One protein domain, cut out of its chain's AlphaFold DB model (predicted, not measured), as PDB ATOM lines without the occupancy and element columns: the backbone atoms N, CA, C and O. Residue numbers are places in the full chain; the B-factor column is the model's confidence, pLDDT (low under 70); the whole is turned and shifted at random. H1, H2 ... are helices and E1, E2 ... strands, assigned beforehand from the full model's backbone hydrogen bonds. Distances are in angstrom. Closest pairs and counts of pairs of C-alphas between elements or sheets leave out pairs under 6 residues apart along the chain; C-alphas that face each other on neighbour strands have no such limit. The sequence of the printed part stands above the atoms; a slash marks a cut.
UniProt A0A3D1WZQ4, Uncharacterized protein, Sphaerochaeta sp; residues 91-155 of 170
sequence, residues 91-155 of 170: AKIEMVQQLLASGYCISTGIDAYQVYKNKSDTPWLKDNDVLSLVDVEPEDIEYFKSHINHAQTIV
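What this domain is: This is residues 91 to 155 of the 170 residues of an uncharacterized protein of Sphaerochaeta sp (UniProt A0A3D1WZQ4). A slender antiparallel ribbon of two strands, E1 and E2, joins two ends of a loose model: helix H1 stands off one end, while the short H2 and the helix H3 gather at the other. A long stretch without named elements, residues 117 to 137, loops out between H2 and H3. The printed part has 65 residues, with three named helices and two named strands in the order H1, E1, H2, H3, E2; the class is mixed, helices and strands. It is loose, with a radius of gyration of the C-alphas of 13.5 A, and elongated, spanning 39 by 23 by 21 A.

Where its parts are: H1, residues 91 to 101, begins at C-alpha 91 (-33.546, -55.025, -2.072) and is 15.1 A long. E1 is residues 106 to 110, 13.2 A. H2 is residues 112 to 116, 5.5 A. H3, residues 138 to 146, is 12.8 A. E2, residues 150 to 154, is 13.2 A and ends at C-alpha 154 (-21.947, -47.881, 9.200).

How they stand to each other: E1 and E2 are antiparallel neighbours at 146 degrees, with N 108 and O 152 at 2.9 A and N 154 and O 106 at 2.7 A, within hydrogen-bond range. The closest C-alphas of H1 and E1, Leu 100 and Ile 106, are 7.5 A apart. H1 is apart from H2 and H3, and only just apart from E2, at 8.1 A. H2 and H3 are close but not clearly touching, with the C-alphas of Gln 114 and Phe 144 at 6.9 A. In H1, H2 and H3 every O i to N i+4 pair is within hydrogen-bond range.

The domain as a whole: The C-alphas of Ser 102 and Asp 121, the two farthest apart, are 39.5 A from each other. The printed part has no cut. The link from H2 to H3 is long, 21 residues; the other links are tight. Mean pLDDT of the printed part is 86.8, and residues 118 to 121 are under 70.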
ATOM      1  N   ALA A  91     -34.628 -54.538  -1.215       93.62
ATOM      2  CA  ALA A  91     -33.546 -55.025  -2.072       93.62
ATOM      3  C   ALA A  91     -32.275 -54.153  -1.980       93.62
ATOM      4  O   ALA A  91     -31.156 -54.657  -2.049       93.62
ATOM      5  N   LYS A  92     -32.423 -52.835  -1.789       92.75
ATOM      6  CA  LYS A  92     -31.277 -51.930  -1.608       92.75
ATOM      7  C   LYS A  92     -30.681 -52.024  -0.203       92.75
ATOM      8  O   LYS A  92     -29.475 -51.852  -0.055       92.75
ATOM      9  N   ILE A  93     -31.496 -52.340   0.804       92.31
ATOM     10  CA  ILE A  93     -31.014 -52.663   2.154       92.31
ATOM     11  C   ILE A  93     -30.188 -53.956   2.118       92.31
ATOM     12  O   ILE A  93     -29.080 -53.981   2.646       92.31
ATOM     13  N   GLU A  94     -30.661 -54.997   1.431       93.38
ATOM     14  CA  GLU A  94     -29.915 -56.249   1.237       93.38
ATOM     15  C   GLU A  94     -28.587 -56.017   0.501       93.38
ATOM     16  O   GLU A  94     -27.553 -56.556   0.892       93.38
ATOM     17  N   MET A  95     -28.574 -55.154  -0.520       92.56
ATOM     18  CA  MET A  95     -27.336 -54.749  -1.195       92.56
ATOM     19  C   MET A  95     -26.348 -54.075  -0.228       92.56
ATOM     20  O   MET A  95     -25.158 -54.383  -0.249       92.56
ATOM     21  N   VAL A  96     -26.822 -53.180   0.644       92.62
ATOM     22  CA  VAL A  96     -25.993 -52.559   1.690       92.62
ATOM     23  C   VAL A  96     -25.434 -53.602   2.658       92.62
ATOM     24  O   VAL A  96     -24.242 -53.574   2.960       92.62
ATOM     25  N   GLN A  97     -26.254 -54.557   3.095       93.62
ATOM     26  CA  GLN A  97     -25.812 -55.660   3.949       93.62
ATOM     27  C   GLN A  97     -24.717 -56.494   3.272       93.62
ATOM     28  O   GLN A  97     -23.714 -56.818   3.901       93.62
ATOM     29  N   GLN A  98     -24.848 -56.779   1.974       92.88
ATOM     30  CA  GLN A  98     -23.819 -57.489   1.208       92.88
ATOM     31  C   GLN A  98     -22.512 -56.695   1.082       92.88
ATOM     32  O   GLN A  98     -21.433 -57.286   1.171       92.88
ATOM     33  N   LEU A  99     -22.581 -55.370   0.906       91.75
ATOM     34  CA  LEU A  99     -21.394 -54.506   0.900       91.75
ATOM     35  C   LEU A  99     -20.673 -54.557   2.254       91.75
ATOM     36  O   LEU A  99     -19.467 -54.798   2.288       91.75
ATOM     37  N   LEU A 100     -21.419 -54.422   3.353       93.38
ATOM     38  CA  LEU A 100     -20.888 -54.522   4.716       93.38
ATOM     39  C   LEU A 100     -20.274 -55.906   4.979       93.38
ATOM     40  O   LEU A 100     -19.140 -55.997   5.446       93.38
ATOM     41  N   ALA A 101     -20.963 -56.987   4.599       93.94
ATOM     42  CA  ALA A 101     -20.463 -58.361   4.723       93.94
ATOM     43  C   ALA A 101     -19.202 -58.622   3.876       93.94
ATOM     44  O   ALA A 101     -18.378 -59.462   4.230       93.94
ATOM     45  N   SER A 102     -19.029 -57.885   2.776       91.94
ATOM     46  CA  SER A 102     -17.829 -57.935   1.929       91.94
ATOM     47  C   SER A 102     -16.670 -57.083   2.468       91.94
ATOM     48  O   SER A 102     -15.616 -57.015   1.837       91.94
ATOM     49  N   GLY A 103     -16.850 -56.426   3.621       89.81
ATOM     50  CA  GLY A 103     -15.835 -55.601   4.279       89.81
ATOM     51  C   GLY A 103     -15.809 -54.137   3.836       89.81
ATOM     52  O   GLY A 103     -14.851 -53.432   4.149       89.81
ATOM     53  N   TYR A 104     -16.825 -53.657   3.107       88.50
ATOM     54  CA  TYR A 104     -16.951 -52.234   2.782       88.50
ATOM     55  C   TYR A 104     -17.697 -51.493   3.889       88.50
ATOM     56  O   TYR A 104     -18.830 -51.838   4.207       88.50
ATOM     57  N   CYS A 105     -17.110 -50.419   4.415       89.88
ATOM     58  CA  CYS A 105     -17.825 -49.480   5.280       89.88
ATOM     59  C   CYS A 105     -18.656 -48.495   4.446       89.88
ATOM     60  O   CYS A 105     -18.292 -48.164   3.314       89.88
ATOM     61  N   ILE A 106     -19.741 -47.979   5.024       89.44
ATOM     62  CA  ILE A 106     -20.643 -47.036   4.351       89.44
ATOM     63  C   ILE A 106     -20.765 -45.769   5.183       89.44
ATOM     64  O   ILE A 106     -21.090 -45.827   6.363       89.44
ATOM     65  N   SER A 107     -20.540 -44.612   4.571       89.12
ATOM     66  CA  SER A 107     -20.772 -43.323   5.222       89.12
ATOM     67  C   SER A 107     -22.205 -42.847   4.999       89.12
ATOM     68  O   SER A 107     -22.739 -42.967   3.897       89.12
ATOM     69  N   THR A 108     -22.819 -42.290   6.040       89.88
ATOM     70  CA  THR A 108     -24.169 -41.714   6.000       89.88
ATOM     71  C   THR A 108     -24.236 -40.444   6.840       89.88
ATOM     72  O   THR A 108     -23.403 -40.232   7.723       89.88
ATOM     73  N   GLY A 109     -25.214 -39.587   6.554       89.50
ATOM     74  CA  GLY A 109     -25.473 -38.370   7.315       89.50
ATOM     75  C   GLY A 109     -26.684 -38.512   8.236       89.50
ATOM     76  O   GLY A 109     -27.623 -39.234   7.909       89.50
ATOM     77  N   ILE A 110     -26.664 -37.803   9.363       91.06
ATOM     78  CA  ILE A 110     -27.788 -37.661  10.299       91.06
ATOM     79  C   ILE A 110     -27.946 -36.198  10.729       91.06
ATOM     80  O   ILE A 110     -27.008 -35.404  10.614       91.06
ATOM     81  N   ASP A 111     -29.113 -35.852  11.263       90.75
ATOM     82  CA  ASP A 111     -29.268 -34.665  12.103       90.75
ATOM     83  C   ASP A 111     -28.896 -35.014  13.555       90.75
ATOM     84  O   ASP A 111     -29.667 -35.639  14.284       90.75
ATOM     85  N   ALA A 112     -27.695 -34.619  13.977       89.38
ATOM     86  CA  ALA A 112     -27.180 -34.849  15.322       89.38
ATOM     87  C   ALA A 112     -27.996 -34.155  16.417       89.38
ATOM     88  O   ALA A 112     -27.955 -34.615  17.558       89.38
ATOM     89  N   TYR A 113     -28.733 -33.082  16.113       85.75
ATOM     90  CA  TYR A 113     -29.613 -32.482  17.111       85.75
ATOM     91  C   TYR A 113     -30.764 -33.435  17.415       85.75
ATOM     92  O   TYR A 113     -30.944 -33.820  18.561       85.75
ATOM     93  N   GLN A 114     -31.470 -33.934  16.406       85.44
ATOM     94  CA  GLN A 114     -32.563 -34.883  16.649       85.44
ATOM     95  C   GLN A 114     -32.075 -36.190  17.291       85.44
ATOM     96  O   GLN A 114     -32.678 -36.688  18.241       85.44
ATOM     97  N   VAL A 115     -30.938 -36.717  16.822       88.94
ATOM     98  CA  VAL A 115     -30.390 -37.981  17.334       88.94
ATOM     99  C   VAL A 115     -29.879 -37.844  18.769       88.94
ATOM    100  O   VAL A 115     -30.267 -38.644  19.617       88.94
ATOM    101  N   TYR A 116     -29.038 -36.844  19.059       86.12
ATOM    102  CA  TYR A 116     -28.289 -36.769  20.323       86.12
ATOM    103  C   TYR A 116     -28.738 -35.648  21.274       86.12
ATOM    104  O   TYR A 116     -28.423 -35.695  22.461       86.12
ATOM    105  N   LYS A 117     -29.402 -34.596  20.781       73.75
ATOM    106  CA  LYS A 117     -29.678 -33.355  21.532       73.75
ATOM    107  C   LYS A 117     -31.056 -32.789  21.184       73.75
ATOM    108  O   LYS A 117     -31.166 -31.832  20.417       73.75
ATOM    109  N   ASN A 118     -32.114 -33.380  21.728       65.44
ATOM    110  CA  ASN A 118     -33.456 -32.989  21.313       65.44
ATOM    111  C   ASN A 118     -33.862 -31.589  21.816       65.44
ATOM    112  O   ASN A 118     -33.566 -31.191  22.940       65.44
ATOM    113  N   LYS A 119     -34.604 -30.877  20.966       54.62
ATOM    114  CA  LYS A 119     -35.363 -29.656  21.254       54.62
ATOM    115  C   LYS A 119     -36.666 -29.936  22.033       54.62
ATOM    116  O   LYS A 119     -37.235 -28.996  22.580       54.62
ATOM    117  N   SER A 120     -37.140 -31.187  22.068       58.31
ATOM    118  CA  SER A 120     -38.362 -31.651  22.754       58.31
ATOM    119  C   SER A 120     -38.108 -32.478  24.030       58.31
ATOM    120  O   SER A 120     -38.940 -33.293  24.415       58.31
ATOM    121  N   ASP A 121     -36.970 -32.265  24.701       64.69
ATOM    122  CA  ASP A 121     -36.594 -32.858  26.001       64.69
ATOM    123  C   ASP A 121     -36.360 -34.389  26.045       64.69
ATOM    124  O   ASP A 121     -36.032 -34.924  27.102       64.69
ATOM    125  N   THR A 122     -36.454 -35.130  24.930       72.44
ATOM    126  CA  THR A 122     -36.091 -36.569  24.885       72.44
ATOM    127  C   THR A 122     -35.378 -36.949  23.575       72.44
ATOM    128  O   THR A 122     -36.034 -36.980  22.536       72.44
ATOM    129  N   PRO A 123     -34.054 -37.212  23.567       79.81
ATOM    130  CA  PRO A 123     -33.302 -37.677  22.387       79.81
ATOM    131  C   PRO A 123     -33.916 -38.907  21.705       79.81
ATOM    132  O   PRO A 123     -34.506 -39.755  22.370       79.81
ATOM    133  N   TRP A 124     -33.773 -39.017  20.377       87.31
ATOM    134  CA  TRP A 124     -34.206 -40.220  19.645       87.31
ATOM    135  C   TRP A 124     -33.294 -41.421  19.888       87.31
ATOM    136  O   TRP A 124     -33.743 -42.563  19.790       87.31
ATOM    137  N   LEU A 125     -32.014 -41.168  20.173       89.75
ATOM    138  CA  LEU A 125     -31.101 -42.194  20.648       89.75
ATOM    139  C   LEU A 125     -31.408 -42.494  22.118       89.75
ATOM    140  O   LEU A 125     -31.363 -41.597  22.961       89.75
ATOM    141  N   LYS A 126     -31.732 -43.752  22.409       86.88
ATOM    142  CA  LYS A 126     -31.995 -44.230  23.770       86.88
ATOM    143  C   LYS A 126     -30.687 -44.521  24.514       86.88
ATOM    144  O   LYS A 126     -29.631 -44.627  23.900       86.88
ATOM    145  N   ASP A 127     -30.782 -44.729  25.825       85.88
ATOM    146  CA  ASP A 127     -29.635 -44.987  26.717       85.88
ATOM    147  C   ASP A 127     -28.819 -46.243  26.367       85.88
ATOM    148  O   ASP A 127     -27.697 -46.402  26.839       85.88
ATOM    149  N   ASN A 128     -29.373 -47.145  25.557       88.31
ATOM    150  CA  ASN A 128     -28.697 -48.337  25.051       88.31
ATOM    151  C   ASN A 128     -28.154 -48.164  23.621       88.31
ATOM    152  O   ASN A 128     -27.958 -49.149  22.918       88.31
ATOM    153  N   ASP A 129     -27.964 -46.922  23.173       87.56
ATOM    154  CA  ASP A 129     -27.445 -46.563  21.850       87.56
ATOM    155  C   ASP A 129     -28.288 -47.087  20.668       87.56
ATOM    156  O   ASP A 129     -27.806 -47.229  19.540       87.56
ATOM    157  N   VAL A 130     -29.587 -47.321  20.893       88.94
ATOM    158  CA  VAL A 130     -30.544 -47.687  19.841       88.94
ATOM    159  C   VAL A 130     -31.438 -46.506  19.486       88.94
ATOM    160  O   VAL A 130     -32.093 -45.906  20.337       88.94
ATOM    161  N   LEU A 131     -31.514 -46.209  18.187       88.88
ATOM    162  CA  LEU A 131     -32.463 -45.264  17.609       88.88
ATOM    163  C   LEU A 131     -33.532 -46.022  16.818       88.88
ATOM    164  O   LEU A 131     -33.219 -46.850  15.963       88.88
ATOM    165  N   SER A 132     -34.801 -45.700  17.071       85.81
ATOM    166  CA  SER A 132     -35.949 -46.210  16.319       85.81
ATOM    167  C   SER A 132     -36.828 -45.050  15.877       85.81
ATOM    168  O   SER A 132     -37.181 -44.197  16.684       85.81
ATOM    169  N   LEU A 133     -37.205 -45.046  14.600       85.38
ATOM    170  CA  LEU A 133     -38.126 -44.057  14.034       85.38
ATOM    171  C   LEU A 133     -39.580 -44.554  13.995       85.38
ATOM    172  O   LEU A 133     -40.419 -43.911  13.377       85.38
ATOM    173  N   VAL A 134     -39.880 -45.711  14.602       85.69
ATOM    174  CA  VAL A 134     -41.218 -46.334  14.548       85.69
ATOM    175  C   VAL A 134     -42.288 -45.447  15.187       85.69
ATOM    176  O   VAL A 134     -43.394 -45.370  14.661       85.69
ATOM    177  N   ASP A 135     -41.936 -44.751  16.267       83.94
ATOM    178  CA  ASP A 135     -42.846 -43.901  17.042       83.94
ATOM    179  C   ASP A 135     -42.579 -42.399  16.818       83.94
ATOM    180  O   ASP A 135     -42.956 -41.567  17.641       83.94
ATOM    181  N   VAL A 136     -41.883 -42.042  15.732       84.50
ATOM    182  CA  VAL A 136     -41.556 -40.648  15.397       84.50
ATOM    183  C   VAL A 136     -42.573 -40.105  14.399       84.50
ATOM    184  O   VAL A 136     -42.859 -40.736  13.378       84.50
ATOM    185  N   GLU A 137     -43.095 -38.911  14.672       87.56
ATOM    186  CA  GLU A 137     -44.080 -38.265  13.810       87.56
ATOM    187  C   GLU A 137     -43.498 -37.956  12.412       87.56
ATOM    188  O   GLU A 137     -42.344 -37.524  12.293       87.56
ATOM    189  N   PRO A 138     -44.277 -38.118  11.323       89.00
ATOM    190  CA  PRO A 138     -43.789 -37.889   9.961       89.00
ATOM    191  C   PRO A 138     -43.209 -36.489   9.721       89.00
ATOM    192  O   PRO A 138     -42.268 -36.336   8.945       89.00
ATOM    193  N   GLU A 139     -43.755 -35.468  10.383       88.00
ATOM    194  CA  GLU A 139     -43.292 -34.080  10.269       88.00
ATOM    195  C   GLU A 139     -41.862 -33.914  10.802       88.00
ATOM    196  O   GLU A 139     -41.031 -33.262  10.162       88.00
ATOM    197  N   ASP A 140     -41.542 -34.578  11.915       85.38
ATOM    198  CA  ASP A 140     -40.201 -34.561  12.493       85.38
ATOM    199  C   ASP A 140     -39.204 -35.350  11.628       85.38
ATOM    200  O   ASP A 140     -38.042 -34.962  11.493       85.38
ATOM    201  N   ILE A 141     -39.660 -36.418  10.963       86.12
ATOM    202  CA  ILE A 141     -38.854 -37.164   9.985       86.12
ATOM    203  C   ILE A 141     -38.514 -36.287   8.766       86.12
ATOM    204  O   ILE A 141     -37.381 -36.318   8.277       86.12
ATOM    205  N   GLU A 142     -39.459 -35.497   8.255       87.56
ATOM    206  CA  GLU A 142     -39.193 -34.569   7.145       87.56
ATOM    207  C   GLU A 142     -38.254 -33.428   7.559       87.56
ATOM    208  O   GLU A 142     -37.354 -33.043   6.798       87.56
ATOM    209  N   TYR A 143     -38.388 -32.933   8.791       85.56
ATOM    210  CA  TYR A 143     -37.422 -31.998   9.360       85.56
ATOM    211  C   TYR A 143     -36.018 -32.618   9.418       85.56
ATOM    212  O   TYR A 143     -35.075 -32.044   8.873       85.56
ATOM    213  N   PHE A 144     -35.884 -33.823   9.978       87.19
ATOM    214  CA  PHE A 144     -34.618 -34.557  10.065       87.19
ATOM    215  C   PHE A 144     -33.925 -34.685   8.698       87.19
ATOM    216  O   PHE A 144     -32.738 -34.384   8.560       87.19
ATOM    217  N   LYS A 145     -34.671 -35.061   7.651       85.00
ATOM    218  CA  LYS A 145     -34.132 -35.228   6.287       85.00
ATOM    219  C   LYS A 145     -33.551 -33.940   5.698       85.00
ATOM    220  O   LYS A 145     -32.680 -34.016   4.832       85.00
ATOM    221  N   SER A 146     -34.023 -32.774   6.137       87.00
ATOM    222  CA  SER A 146     -33.579 -31.469   5.634       87.00
ATOM    223  C   SER A 146     -32.474 -30.811   6.472       87.00
ATOM    224  O   SER A 146     -31.926 -29.798   6.037       87.00
ATOM    225  N   HIS A 147     -32.092 -31.395   7.615       88.56
ATOM    226  CA  HIS A 147     -31.164 -30.793   8.587       88.56
ATOM    227  C   HIS A 147     -29.959 -31.686   8.921       88.56
ATOM    228  O   HIS A 147     -29.411 -31.646  10.022       88.56
ATOM    229  N   ILE A 148     -29.500 -32.470   7.945       89.12
ATOM    230  CA  ILE A 148     -28.297 -33.295   8.085       89.12
ATOM    231  C   ILE A 148     -27.080 -32.407   8.377       89.12
ATOM    232  O   ILE A 148     -26.667 -31.600   7.544       89.12
ATOM    233  N   ASN A 149     -26.493 -32.583   9.556       89.81
ATOM    234  CA  ASN A 149     -25.392 -31.767  10.077       89.81
ATOM    235  C   ASN A 149     -24.250 -32.611  10.664       89.81
ATOM    236  O   ASN A 149     -23.254 -32.065  11.134       89.81
ATOM    237  N   HIS A 150     -24.380 -33.936  10.625       90.50
ATOM    238  CA  HIS A 150     -23.383 -34.859  11.132       90.50
ATOM    239  C   HIS A 150     -23.217 -36.044  10.188       90.50
ATOM    240  O   HIS A 150     -24.138 -36.423   9.463       90.50
ATOM    241  N   ALA A 151     -22.025 -36.627  10.193       89.81
ATOM    242  CA  ALA A 151     -21.656 -37.756   9.361       89.81
ATOM    243  C   ALA A 151     -21.176 -38.905  10.243       89.81
ATOM    244  O   ALA A 151     -20.395 -38.698  11.165       89.81
ATOM    245  N   GLN A 152     -21.599 -40.121   9.920       90.88
ATOM    246  CA  GLN A 152     -21.201 -41.332  10.622       90.88
ATOM    247  C   GLN A 152     -20.888 -42.460   9.642       90.88
ATOM    248  O   GLN A 152     -21.185 -42.380   8.447       90.88
ATOM    249  N   THR A 153     -20.266 -43.519  10.155       92.06
ATOM    250  CA  THR A 153     -19.890 -44.692   9.365       92.06
ATOM    251  C   THR A 153     -20.630 -45.915   9.877       92.06
ATOM    252  O   THR A 153     -20.495 -46.293  11.034       92.06
ATOM    253  N   ILE A 154     -21.377 -46.559   8.990       93.00
ATOM    254  CA  ILE A 154     -21.947 -47.881   9.200       93.00
ATOM    255  C   ILE A 154     -20.835 -48.895   8.931       93.00
ATOM    256  O   ILE A 154     -20.292 -48.964   7.823       93.00
ATOM    257  N   VAL A 155     -20.486 -49.654   9.966       93.94
ATOM    258  CA  VAL A 155     -19.385 -50.635   9.951       93.94
ATOM    259  C   VAL A 155     -19.868 -52.084   9.987       93.94
ATOM    260  O   VAL A 155     -19.072 -53.003   9.835       93.94
TER     261      VAL A 155